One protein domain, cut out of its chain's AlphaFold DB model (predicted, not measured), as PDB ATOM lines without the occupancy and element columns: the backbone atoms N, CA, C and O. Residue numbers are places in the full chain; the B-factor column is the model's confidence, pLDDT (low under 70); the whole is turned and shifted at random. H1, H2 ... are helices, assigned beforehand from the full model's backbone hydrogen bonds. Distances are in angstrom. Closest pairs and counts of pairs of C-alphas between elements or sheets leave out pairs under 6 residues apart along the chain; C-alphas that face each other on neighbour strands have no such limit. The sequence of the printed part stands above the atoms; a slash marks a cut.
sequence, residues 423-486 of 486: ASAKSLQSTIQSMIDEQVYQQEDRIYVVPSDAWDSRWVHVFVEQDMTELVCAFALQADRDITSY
ATOM      1  N   ALA A 423      65.772 130.582 137.052       88.81
ATOM      2  CA  ALA A 423      66.704 131.007 138.099       88.81
ATOM      3  C   ALA A 423      67.980 130.142 138.122       88.81
ATOM      4  O   ALA A 423      69.074 130.676 138.274       88.81
ATOM      5  N   SER A 424      67.852 128.829 137.890       90.75
ATOM      6  CA  SER A 424      68.992 127.912 137.804       90.75
ATOM      7  C   SER A 424      69.871 128.192 136.583       90.75
ATOM      8  O   SER A 424      71.089 128.196 136.716       90.75
ATOM      9  N   ALA A 425      69.277 128.496 135.421       91.88
ATOM     10  CA  ALA A 425      70.034 128.865 134.224       91.88
ATOM     11  C   ALA A 425      70.833 130.154 134.456       91.88
ATOM     12  O   ALA A 425      72.036 130.178 134.223       91.88
ATOM     13  N   LYS A 426      70.204 131.193 135.024       92.88
ATOM     14  CA  LYS A 426      70.890 132.449 135.375       92.88
ATOM     15  C   LYS A 426      72.013 132.249 136.397       92.88
ATOM     16  O   LYS A 426      73.072 132.849 136.261       92.88
ATOM     17  N   SER A 427      71.786 131.414 137.415       92.62
ATOM     18  CA  SER A 427      72.808 131.074 138.413       92.62
ATOM     19  C   SER A 427      74.010 130.382 137.767       92.62
ATOM     20  O   SER A 427      75.147 130.775 138.026       92.62
ATOM     21  N   LEU A 428      73.773 129.413 136.877       94.62
ATOM     22  CA  LEU A 428      74.832 128.718 136.146       94.62
ATOM     23  C   LEU A 428      75.590 129.658 135.192       94.62
ATOM     24  O   LEU A 428      76.816 129.659 135.194       94.62
ATOM     25  N   GLN A 429      74.876 130.501 134.441       93.31
ATOM     26  CA  GLN A 429      75.463 131.515 133.555       93.31
ATOM     27  C   GLN A 429      76.377 132.480 134.324       93.31
ATOM     28  O   GLN A 429      77.527 132.669 133.941       93.31
ATOM     29  N   SER A 430      75.893 133.028 135.445       93.06
ATOM     30  CA  SER A 430      76.678 133.905 136.324       93.06
ATOM     31  C   SER A 430      77.915 133.199 136.892       93.06
ATOM     32  O   SER A 430      78.996 133.775 136.958       93.06
ATOM     33  N   THR A 431      77.774 131.919 137.253       94.19
ATOM     34  CA  THR A 431      78.884 131.106 137.769       94.19
ATOM     35  C   THR A 431      79.980 130.929 136.722       94.19
ATOM     36  O   THR A 431      81.150 131.130 137.031       94.19
ATOM     37  N   ILE A 432      79.607 130.572 135.490       93.31
ATOM     38  CA  ILE A 432      80.551 130.388 134.382       93.31
ATOM     39  C   ILE A 432      81.246 131.712 134.052       93.31
ATOM     40  O   ILE A 432      82.469 131.732 133.952       93.31
ATOM     41  N   GLN A 433      80.493 132.816 133.972       91.31
ATOM     42  CA  GLN A 433      81.045 134.156 133.745       91.31
ATOM     43  C   GLN A 433      82.088 134.528 134.809       91.31
ATOM     44  O   GLN A 433      83.220 134.843 134.467       91.31
ATOM     45  N   SER A 434      81.742 134.391 136.094       91.19
ATOM     46  CA  SER A 434      82.656 134.653 137.218       91.19
ATOM     47  C   SER A 434      83.936 133.818 137.134       91.19
ATOM     48  O   SER A 434      85.021 134.353 137.339       91.19
ATOM     49  N   MET A 435      83.833 132.529 136.797       90.44
ATOM     50  CA  MET A 435      85.008 131.661 136.657       90.44
ATOM     51  C   MET A 435      85.914 132.079 135.496       90.44
ATOM     52  O   MET A 435      87.132 131.968 135.597       90.44
ATOM     53  N   ILE A 436      85.334 132.539 134.389       88.06
ATOM     54  CA  ILE A 436      86.092 132.975 133.213       88.06
ATOM     55  C   ILE A 436      86.769 134.312 133.480       88.06
ATOM     56  O   ILE A 436      87.953 134.449 133.180       88.06
ATOM     57  N   ASP A 437      86.067 135.260 134.099       85.88
ATOM     58  CA  ASP A 437      86.655 136.537 134.489       85.88
ATOM     59  C   ASP A 437      87.859 136.303 135.415       85.88
ATOM     60  O   ASP A 437      88.941 136.831 135.160       85.88
ATOM     61  N   GLU A 438      87.725 135.432 136.421       84.00
ATOM     62  CA  GLU A 438      88.835 135.031 137.298       84.00
ATOM     63  C   GLU A 438      90.018 134.421 136.524       84.00
ATOM     64  O   GLU A 438      91.168 134.776 136.790       84.00
ATOM     65  N   GLN A 439      89.759 133.544 135.546       81.75
ATOM     66  CA  GLN A 439      90.802 132.932 134.710       81.75
ATOM     67  C   GLN A 439      91.513 133.957 133.821       81.75
ATOM     68  O   GLN A 439      92.733 133.901 133.684       81.75
ATOM     69  N   VAL A 440      90.777 134.900 133.231       77.75
ATOM     70  CA  VAL A 440      91.336 135.935 132.353       77.75
ATOM     71  C   VAL A 440      92.132 136.971 133.148       77.75
ATOM     72  O   VAL A 440      93.220 137.358 132.724       77.75
ATOM     73  N   TYR A 441      91.644 137.398 134.319       70.56
ATOM     74  CA  TYR A 441      92.366 138.340 135.185       70.56
ATOM     75  C   TYR A 441      93.731 137.807 135.640       70.56
ATOM     76  O   TYR A 441      94.631 138.600 135.918       70.56
ATOM     77  N   GLN A 442      93.892 136.484 135.713       65.94
ATOM     78  CA  GLN A 442      95.148 135.830 136.085       65.94
ATOM     79  C   GLN A 442      96.152 135.713 134.924       65.94
ATOM     80  O   GLN A 442      97.312 135.383 135.171       65.94
ATOM     81  N   GLN A 443      95.757 135.991 133.676       65.75
ATOM     82  CA  GLN A 443      96.661 135.941 132.522       65.75
ATOM     83  C   GLN A 443      97.484 137.235 132.388       65.75
ATOM     84  O   GLN A 443      96.933 138.337 132.351       65.75
ATOM     85  N   GLU A 444      98.808 137.107 132.240       58.12
ATOM     86  CA  GLU A 444      99.735 138.248 132.094       58.12
ATOM     87  C   GLU A 444      99.443 139.102 130.845       58.12
ATOM     88  O   GLU A 444      99.537 140.330 130.896       58.12
ATOM     89  N   ASP A 445      99.011 138.465 129.752       61.44
ATOM     90  CA  ASP A 445      98.804 139.120 128.455       61.44
ATOM     91  C   ASP A 445      97.454 139.855 128.336       61.44
ATOM     92  O   ASP A 445      97.211 140.540 127.340       61.44
ATOM     93  N   ARG A 446      96.570 139.751 129.348       58.12
ATOM     94  CA  ARG A 446      95.214 140.353 129.382       58.12
ATOM     95  C   ARG A 446      94.366 140.063 128.138       58.12
ATOM     96  O   ARG A 446      93.492 140.853 127.771       58.12
ATOM     97  N   ILE A 447      94.631 138.946 127.473       65.38
ATOM     98  CA  ILE A 447      93.828 138.480 126.352       65.38
ATOM     99  C   ILE A 447      92.577 137.839 126.954       65.38
ATOM    100  O   ILE A 447      92.671 136.952 127.793       65.38
ATOM    101  N   TYR A 448      91.392 138.305 126.554       73.00
ATOM    102  CA  TYR A 448      90.120 137.782 127.061       73.00
ATOM    103  C   TYR A 448      89.773 136.460 126.366       73.00
ATOM    104  O   TYR A 448      88.878 136.411 125.529       73.00
ATOM    105  N   VAL A 449      90.557 135.415 126.637       78.50
ATOM    106  CA  VAL A 449      90.460 134.098 125.998       78.50
ATOM    107  C   VAL A 449      90.742 132.997 127.024       78.50
ATOM    108  O   VAL A 449      91.725 133.062 127.764       78.50
ATOM    109  N   VAL A 450      89.896 131.965 127.069       81.12
ATOM    110  CA  VAL A 450      90.096 130.830 127.988       81.12
ATOM    111  C   VAL A 450      91.200 129.874 127.506       81.12
ATOM    112  O   VAL A 450      91.417 129.747 126.299       81.12
ATOM    113  N   PRO A 451      91.886 129.150 128.413       79.81
ATOM    114  CA  PRO A 451      92.854 128.125 128.021       79.81
ATOM    115  C   PRO A 451      92.206 127.009 127.185       79.81
ATOM    116  O   PRO A 451      91.126 126.519 127.517       79.81
ATOM    117  N   SER A 452      92.878 126.579 126.111       73.38
ATOM    118  CA  SER A 452      92.322 125.646 125.113       73.38
ATOM    119  C   SER A 452      92.050 124.227 125.625       73.38
ATOM    120  O   SER A 452      91.341 123.465 124.978       73.38
ATOM    121  N   ASP A 453      92.650 123.851 126.749       81.06
ATOM    122  CA  ASP A 453      92.552 122.541 127.398       81.06
ATOM    123  C   ASP A 453      91.650 122.545 128.642       81.06
ATOM    124  O   ASP A 453      91.280 121.482 129.142       81.06
ATOM    125  N   ALA A 454      91.257 123.728 129.124       83.38
ATOM    126  CA  ALA A 454      90.447 123.885 130.329       83.38
ATOM    127  C   ALA A 454      88.948 123.629 130.092       83.38
ATOM    128  O   ALA A 454      88.222 123.280 131.023       83.38
ATOM    129  N   TRP A 455      88.479 123.775 128.851       89.88
ATOM    130  CA  TRP A 455      87.061 123.704 128.507       89.88
ATOM    131  C   TRP A 455      86.798 122.869 127.254       89.88
ATOM    132  O   TRP A 455      87.625 122.779 126.351       89.88
ATOM    133  N   ASP A 456      85.605 122.277 127.175       90.50
ATOM    134  CA  ASP A 456      85.151 121.605 125.958       90.50
ATOM    135  C   ASP A 456      84.732 122.643 124.905       90.50
ATOM    136  O   ASP A 456      83.925 123.533 125.177       90.50
ATOM    137  N   SER A 457      85.244 122.494 123.683       87.00
ATOM    138  CA  SER A 457      84.932 123.370 122.547       87.00
ATOM    139  C   SER A 457      83.430 123.557 122.288       87.00
ATOM    140  O   SER A 457      83.023 124.608 121.806       87.00
ATOM    141  N   ARG A 458      82.581 122.588 122.659       90.69
ATOM    142  CA  ARG A 458      81.131 122.634 122.424       90.69
ATOM    143  C   ARG A 458      80.415 123.728 123.227       90.69
ATOM    144  O   ARG A 458      79.310 124.114 122.847       90.69
ATOM    145  N   TRP A 459      81.016 124.244 124.304       90.94
ATOM    146  CA  TRP A 459      80.430 125.317 125.122       90.94
ATOM    147  C   TRP A 459      80.123 126.580 124.313       90.94
ATOM    148  O   TRP A 459      79.084 127.203 124.535       90.94
ATOM    149  N   VAL A 460      80.965 126.907 123.325       88.25
ATOM    150  CA  VAL A 460      80.812 128.123 122.517       88.25
ATOM    151  C   VAL A 460      79.463 128.170 121.793       88.25
ATOM    152  O   VAL A 460      78.794 129.200 121.810       88.25
ATOM    153  N   HIS A 461      78.991 127.045 121.251       88.81
ATOM    154  CA  HIS A 461      77.713 126.986 120.538       88.81
ATOM    155  C   HIS A 461      76.524 127.227 121.471       88.81
ATOM    156  O   HIS A 461      75.546 127.863 121.087       88.81
ATOM    157  N   VAL A 462      76.616 126.762 122.720       89.69
ATOM    158  CA  VAL A 462      75.574 126.999 123.725       89.69
ATOM    159  C   VAL A 462      75.548 128.477 124.121       89.69
ATOM    160  O   VAL A 462      74.469 129.036 124.293       89.69
ATOM    161  N   PHE A 463      76.709 129.130 124.214       90.88
ATOM    162  CA  PHE A 463      76.791 130.569 124.480       90.88
ATOM    163  C   PHE A 463      76.220 131.404 123.329       90.88
ATOM    164  O   PHE A 463      75.485 132.355 123.598       90.88
ATOM    165  N   VAL A 464      76.470 131.010 122.071       88.44
ATOM    166  CA  VAL A 464      75.845 131.634 120.890       88.44
ATOM    167  C   VAL A 464      74.323 131.496 120.954       88.44
ATOM    168  O   VAL A 464      73.614 132.487 120.822       88.44
ATOM    169  N   GLU A 465      73.798 130.299 121.230       88.00
ATOM    170  CA  GLU A 465      72.348 130.075 121.349       88.00
ATOM    171  C   GLU A 465      71.677 130.907 122.459       88.00
ATOM    172  O   GLU A 465      70.458 131.088 122.433       88.00
ATOM    173  N   GLN A 466      72.433 131.351 123.469       87.88
ATOM    174  CA  GLN A 466      71.933 132.146 124.595       87.88
ATOM    175  C   GLN A 466      72.275 133.643 124.491       87.88
ATOM    176  O   GLN A 466      72.039 134.371 125.456       87.88
ATOM    177  N   ASP A 467      72.805 134.108 123.354       86.44
ATOM    178  CA  ASP A 467      73.243 135.495 123.130       86.44
ATOM    179  C   ASP A 467      74.262 135.998 124.182       86.44
ATOM    180  O   ASP A 467      74.270 137.169 124.567       86.44
ATOM    181  N   MET A 468      75.138 135.117 124.681       86.31
ATOM    182  CA  MET A 468      76.147 135.447 125.699       86.31
ATOM    183  C   MET A 468      77.452 135.941 125.058       86.31
ATOM    184  O   MET A 468      78.471 135.258 125.097       86.31
ATOM    185  N   THR A 469      77.415 137.133 124.457       85.38
ATOM    186  CA  THR A 469      78.502 137.710 123.638       85.38
ATOM    187  C   THR A 469      79.887 137.645 124.285       85.38
ATOM    188  O   THR A 469      80.837 137.226 123.634       85.38
ATOM    189  N   GLU A 470      80.018 138.032 125.557       84.38
ATOM    190  CA  GLU A 470      81.317 138.042 126.249       84.38
ATOM    191  C   GLU A 470      81.911 136.629 126.352       84.38
ATOM    192  O   GLU A 470      83.082 136.421 126.031       84.38
ATOM    193  N   LEU A 471      81.081 135.632 126.679       86.31
ATOM    194  CA  LEU A 471      81.495 134.230 126.732       86.31
ATOM    195  C   LEU A 471      81.829 133.655 125.354       86.31
ATOM    196  O   LEU A 471      82.771 132.875 125.231       86.31
ATOM    197  N   VAL A 472      81.086 134.042 124.312       86.56
ATOM    198  CA  VAL A 472      81.387 133.633 122.931       86.56
ATOM    199  C   VAL A 472      82.777 134.128 122.534       86.56
ATOM    200  O   VAL A 472      83.590 133.332 122.067       86.56
ATOM    201  N   CYS A 473      83.087 135.402 122.794       84.00
ATOM    202  CA  CYS A 473      84.397 135.982 122.500       84.00
ATOM    203  C   CYS A 473      85.533 135.273 123.250       84.00
ATOM    204  O   CYS A 473      86.580 135.014 122.661       84.00
ATOM    205  N   ALA A 474      85.318 134.904 124.519       84.31
ATOM    206  CA  ALA A 474      86.317 134.182 125.305       84.31
ATOM    207  C   ALA A 474      86.633 132.775 124.766       84.31
ATOM    208  O   ALA A 474      87.739 132.277 124.975       84.31
ATOM    209  N   PHE A 475      85.680 132.135 124.081       83.75
ATOM    210  CA  PHE A 475      85.777 130.746 123.615       83.75
ATOM    211  C   PHE A 475      86.037 130.613 122.107       83.75
ATOM    212  O   PHE A 475      86.311 129.508 121.635       83.75
ATOM    213  N   ALA A 476      85.999 131.711 121.344       78.25
ATOM    214  CA  ALA A 476      86.234 131.751 119.897       78.25
ATOM    215  C   ALA A 476      87.730 131.601 119.526       78.25
ATOM    216  O   ALA A 476      88.328 132.438 118.853       78.25
ATOM    217  N   LEU A 477      88.350 130.509 119.978       68.31
ATOM    218  CA  LEU A 477      89.772 130.186 119.801       68.31
ATOM    219  C   LEU A 477      90.149 129.763 118.372       68.31
ATOM    220  O   LEU A 477      91.317 129.827 117.987       68.31
ATOM    221  N   GLN A 478      89.183 129.274 117.594       66.56
ATOM    222  CA  GLN A 478      89.382 128.766 116.237       66.56
ATOM    223  C   GLN A 478      88.295 129.300 115.305       66.56
ATOM    224  O   GLN A 478      87.190 129.617 115.738       66.56
ATOM    225  N   ALA A 479      88.611 129.387 114.010       63.88
ATOM    226  CA  ALA A 479      87.658 129.824 113.000       63.88
ATOM    227  C   ALA A 479      86.506 128.815 112.878       63.88
ATOM    228  O   ALA A 479      86.670 127.739 112.300       63.88
ATOM    229  N   ASP A 480      85.342 129.197 113.394       70.44
ATOM    230  CA  ASP A 480      84.111 128.422 113.330       70.44
ATOM    231  C   ASP A 480      83.115 129.090 112.373       70.44
ATOM    232  O   ASP A 480      82.875 130.299 112.423       70.44
ATOM    233  N   ARG A 481      82.539 128.297 111.466       62.94
ATOM    234  CA  ARG A 481      81.586 128.786 110.460       62.94
ATOM    235  C   ARG A 481      80.266 129.237 111.085       62.94
ATOM    236  O   ARG A 481      79.616 130.114 110.517       62.94
ATOM    237  N   ASP A 482      79.919 128.697 112.250       65.31
ATOM    238  CA  ASP A 482      78.653 128.958 112.931       65.31
ATOM    239  C   ASP A 482      78.733 130.150 113.908       65.31
ATOM    240  O   ASP A 482      77.734 130.513 114.525       65.31
ATOM    241  N   ILE A 483      79.903 130.797 114.017       69.12
ATOM    242  CA  ILE A 483      80.187 131.902 114.959       69.12
ATOM    243  C   ILE A 483      80.639 133.171 114.210       69.12
ATOM    244  O   ILE A 483      81.068 134.150 114.800       69.12
ATOM    245  N   THR A 484      80.491 133.203 112.882       59.25
ATOM    246  CA  THR A 484      81.013 134.262 111.986       59.25
ATOM    247  C   THR A 484      80.503 135.691 112.241       59.25
ATOM    248  O   THR A 484      80.998 136.628 111.614       59.25
ATOM    249  N   SER A 485      79.512 135.873 113.118       60.69
ATOM    250  CA  SER A 485      78.940 137.168 113.513       60.69
ATOM    251  C   SER A 485      79.556 137.792 114.775       60.69
ATOM    252  O   SER A 485      79.152 138.900 115.129       60.69
ATOM    253  N   TYR A 486      80.476 137.091 115.440       57.19
ATOM    254  CA  TYR A 486      81.213 137.514 116.637       57.19
ATOM    255  C   TYR A 486      82.707 137.571 116.319       57.19
ATOM    256  O   TYR A 486      83.374 138.484 116.852       57.19
TER     257      TYR A 486
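This is residues 423 to 486 of the 486 residues of a protein of Paenibacillus sp. 1011MAR3C5 (UniProt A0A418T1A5). One long helix, H1, makes one side of the domain, and a small helical hairpin of two short helices, H2 and H3, sits beside it, with H3 nearer to H1 and its line crosswise to it. From the end of H1 the chain folds back through the long loop of residues 442 to 458 to reach the hairpin; residues 423 to 428 of H1 stick out, and the tail after H3 lies on the side of the hairpin away from H1. The printed part has 64 residues, with three named helices in the order H1, H2, H3 and no named strand; the class is all helix, with 33 residues in the named helices. The whole is compact, with a radius of gyration of the C-alphas of 11.7 A and spans of 31 by 30 by 19 A.

H1, the longest helix, has residues 423 to 441 and measures 26.8 A from first to last C-alpha; C-alpha 423 is at (66.704, 131.007, 138.099) and C-alpha 441 at (92.366, 138.340, 135.185). H3 has residues 469 to 475 and measures 10.1 A, ending with C-alpha 475 at (85.777, 130.746, 123.615). H2 has residues 459 to 465 and also measures 10.1 A. Residues 481 to 483 are helix too, a short run without a name.

H1 touches no helix. It is close to H3 but not clearly touching, with 1 pair of C-alphas within 8 A, those of Gln 433 and Leu 471, 7.0 A apart. H1 and H3 run the same way at a steep tilt of 55 degrees, with centres 11.8 A apart. H3 touches H2, with 9 pairs of C-alphas within 8 A; the closest are those of Val 460 and Val 472, 5.6 A apart. H2 and H3 form a hairpin, running opposite ways at a shallow tilt of 23 degrees, with centres 8.7 A apart. H1 and H2 are apart. In H1, H2 and H3 every backbone O i to N i+4 pair is within hydrogen-bond range.

The C-alphas farthest apart are those of Ala 423 and Asp 445, at 34.5 A, and the first and last printed C-alphas, of Ala 423 and Tyr 486, are 26.7 A apart. The printed part has no cut, and Tyr 486 is the chain's last residue. H1 and H2 are joined by a long link of 17 residues, whose C-alphas lie 7 to 18 A from the mean of the C-alphas, and H2 and H3 by a tight link of 3 residues. Residues 423 to 428, which belong to H1, stand free. The mean pLDDT of the printed part is 80.8, and 15 residues are under 70: residues 442 to 447, 477 to 479 and 481 to 486 of this predicted model.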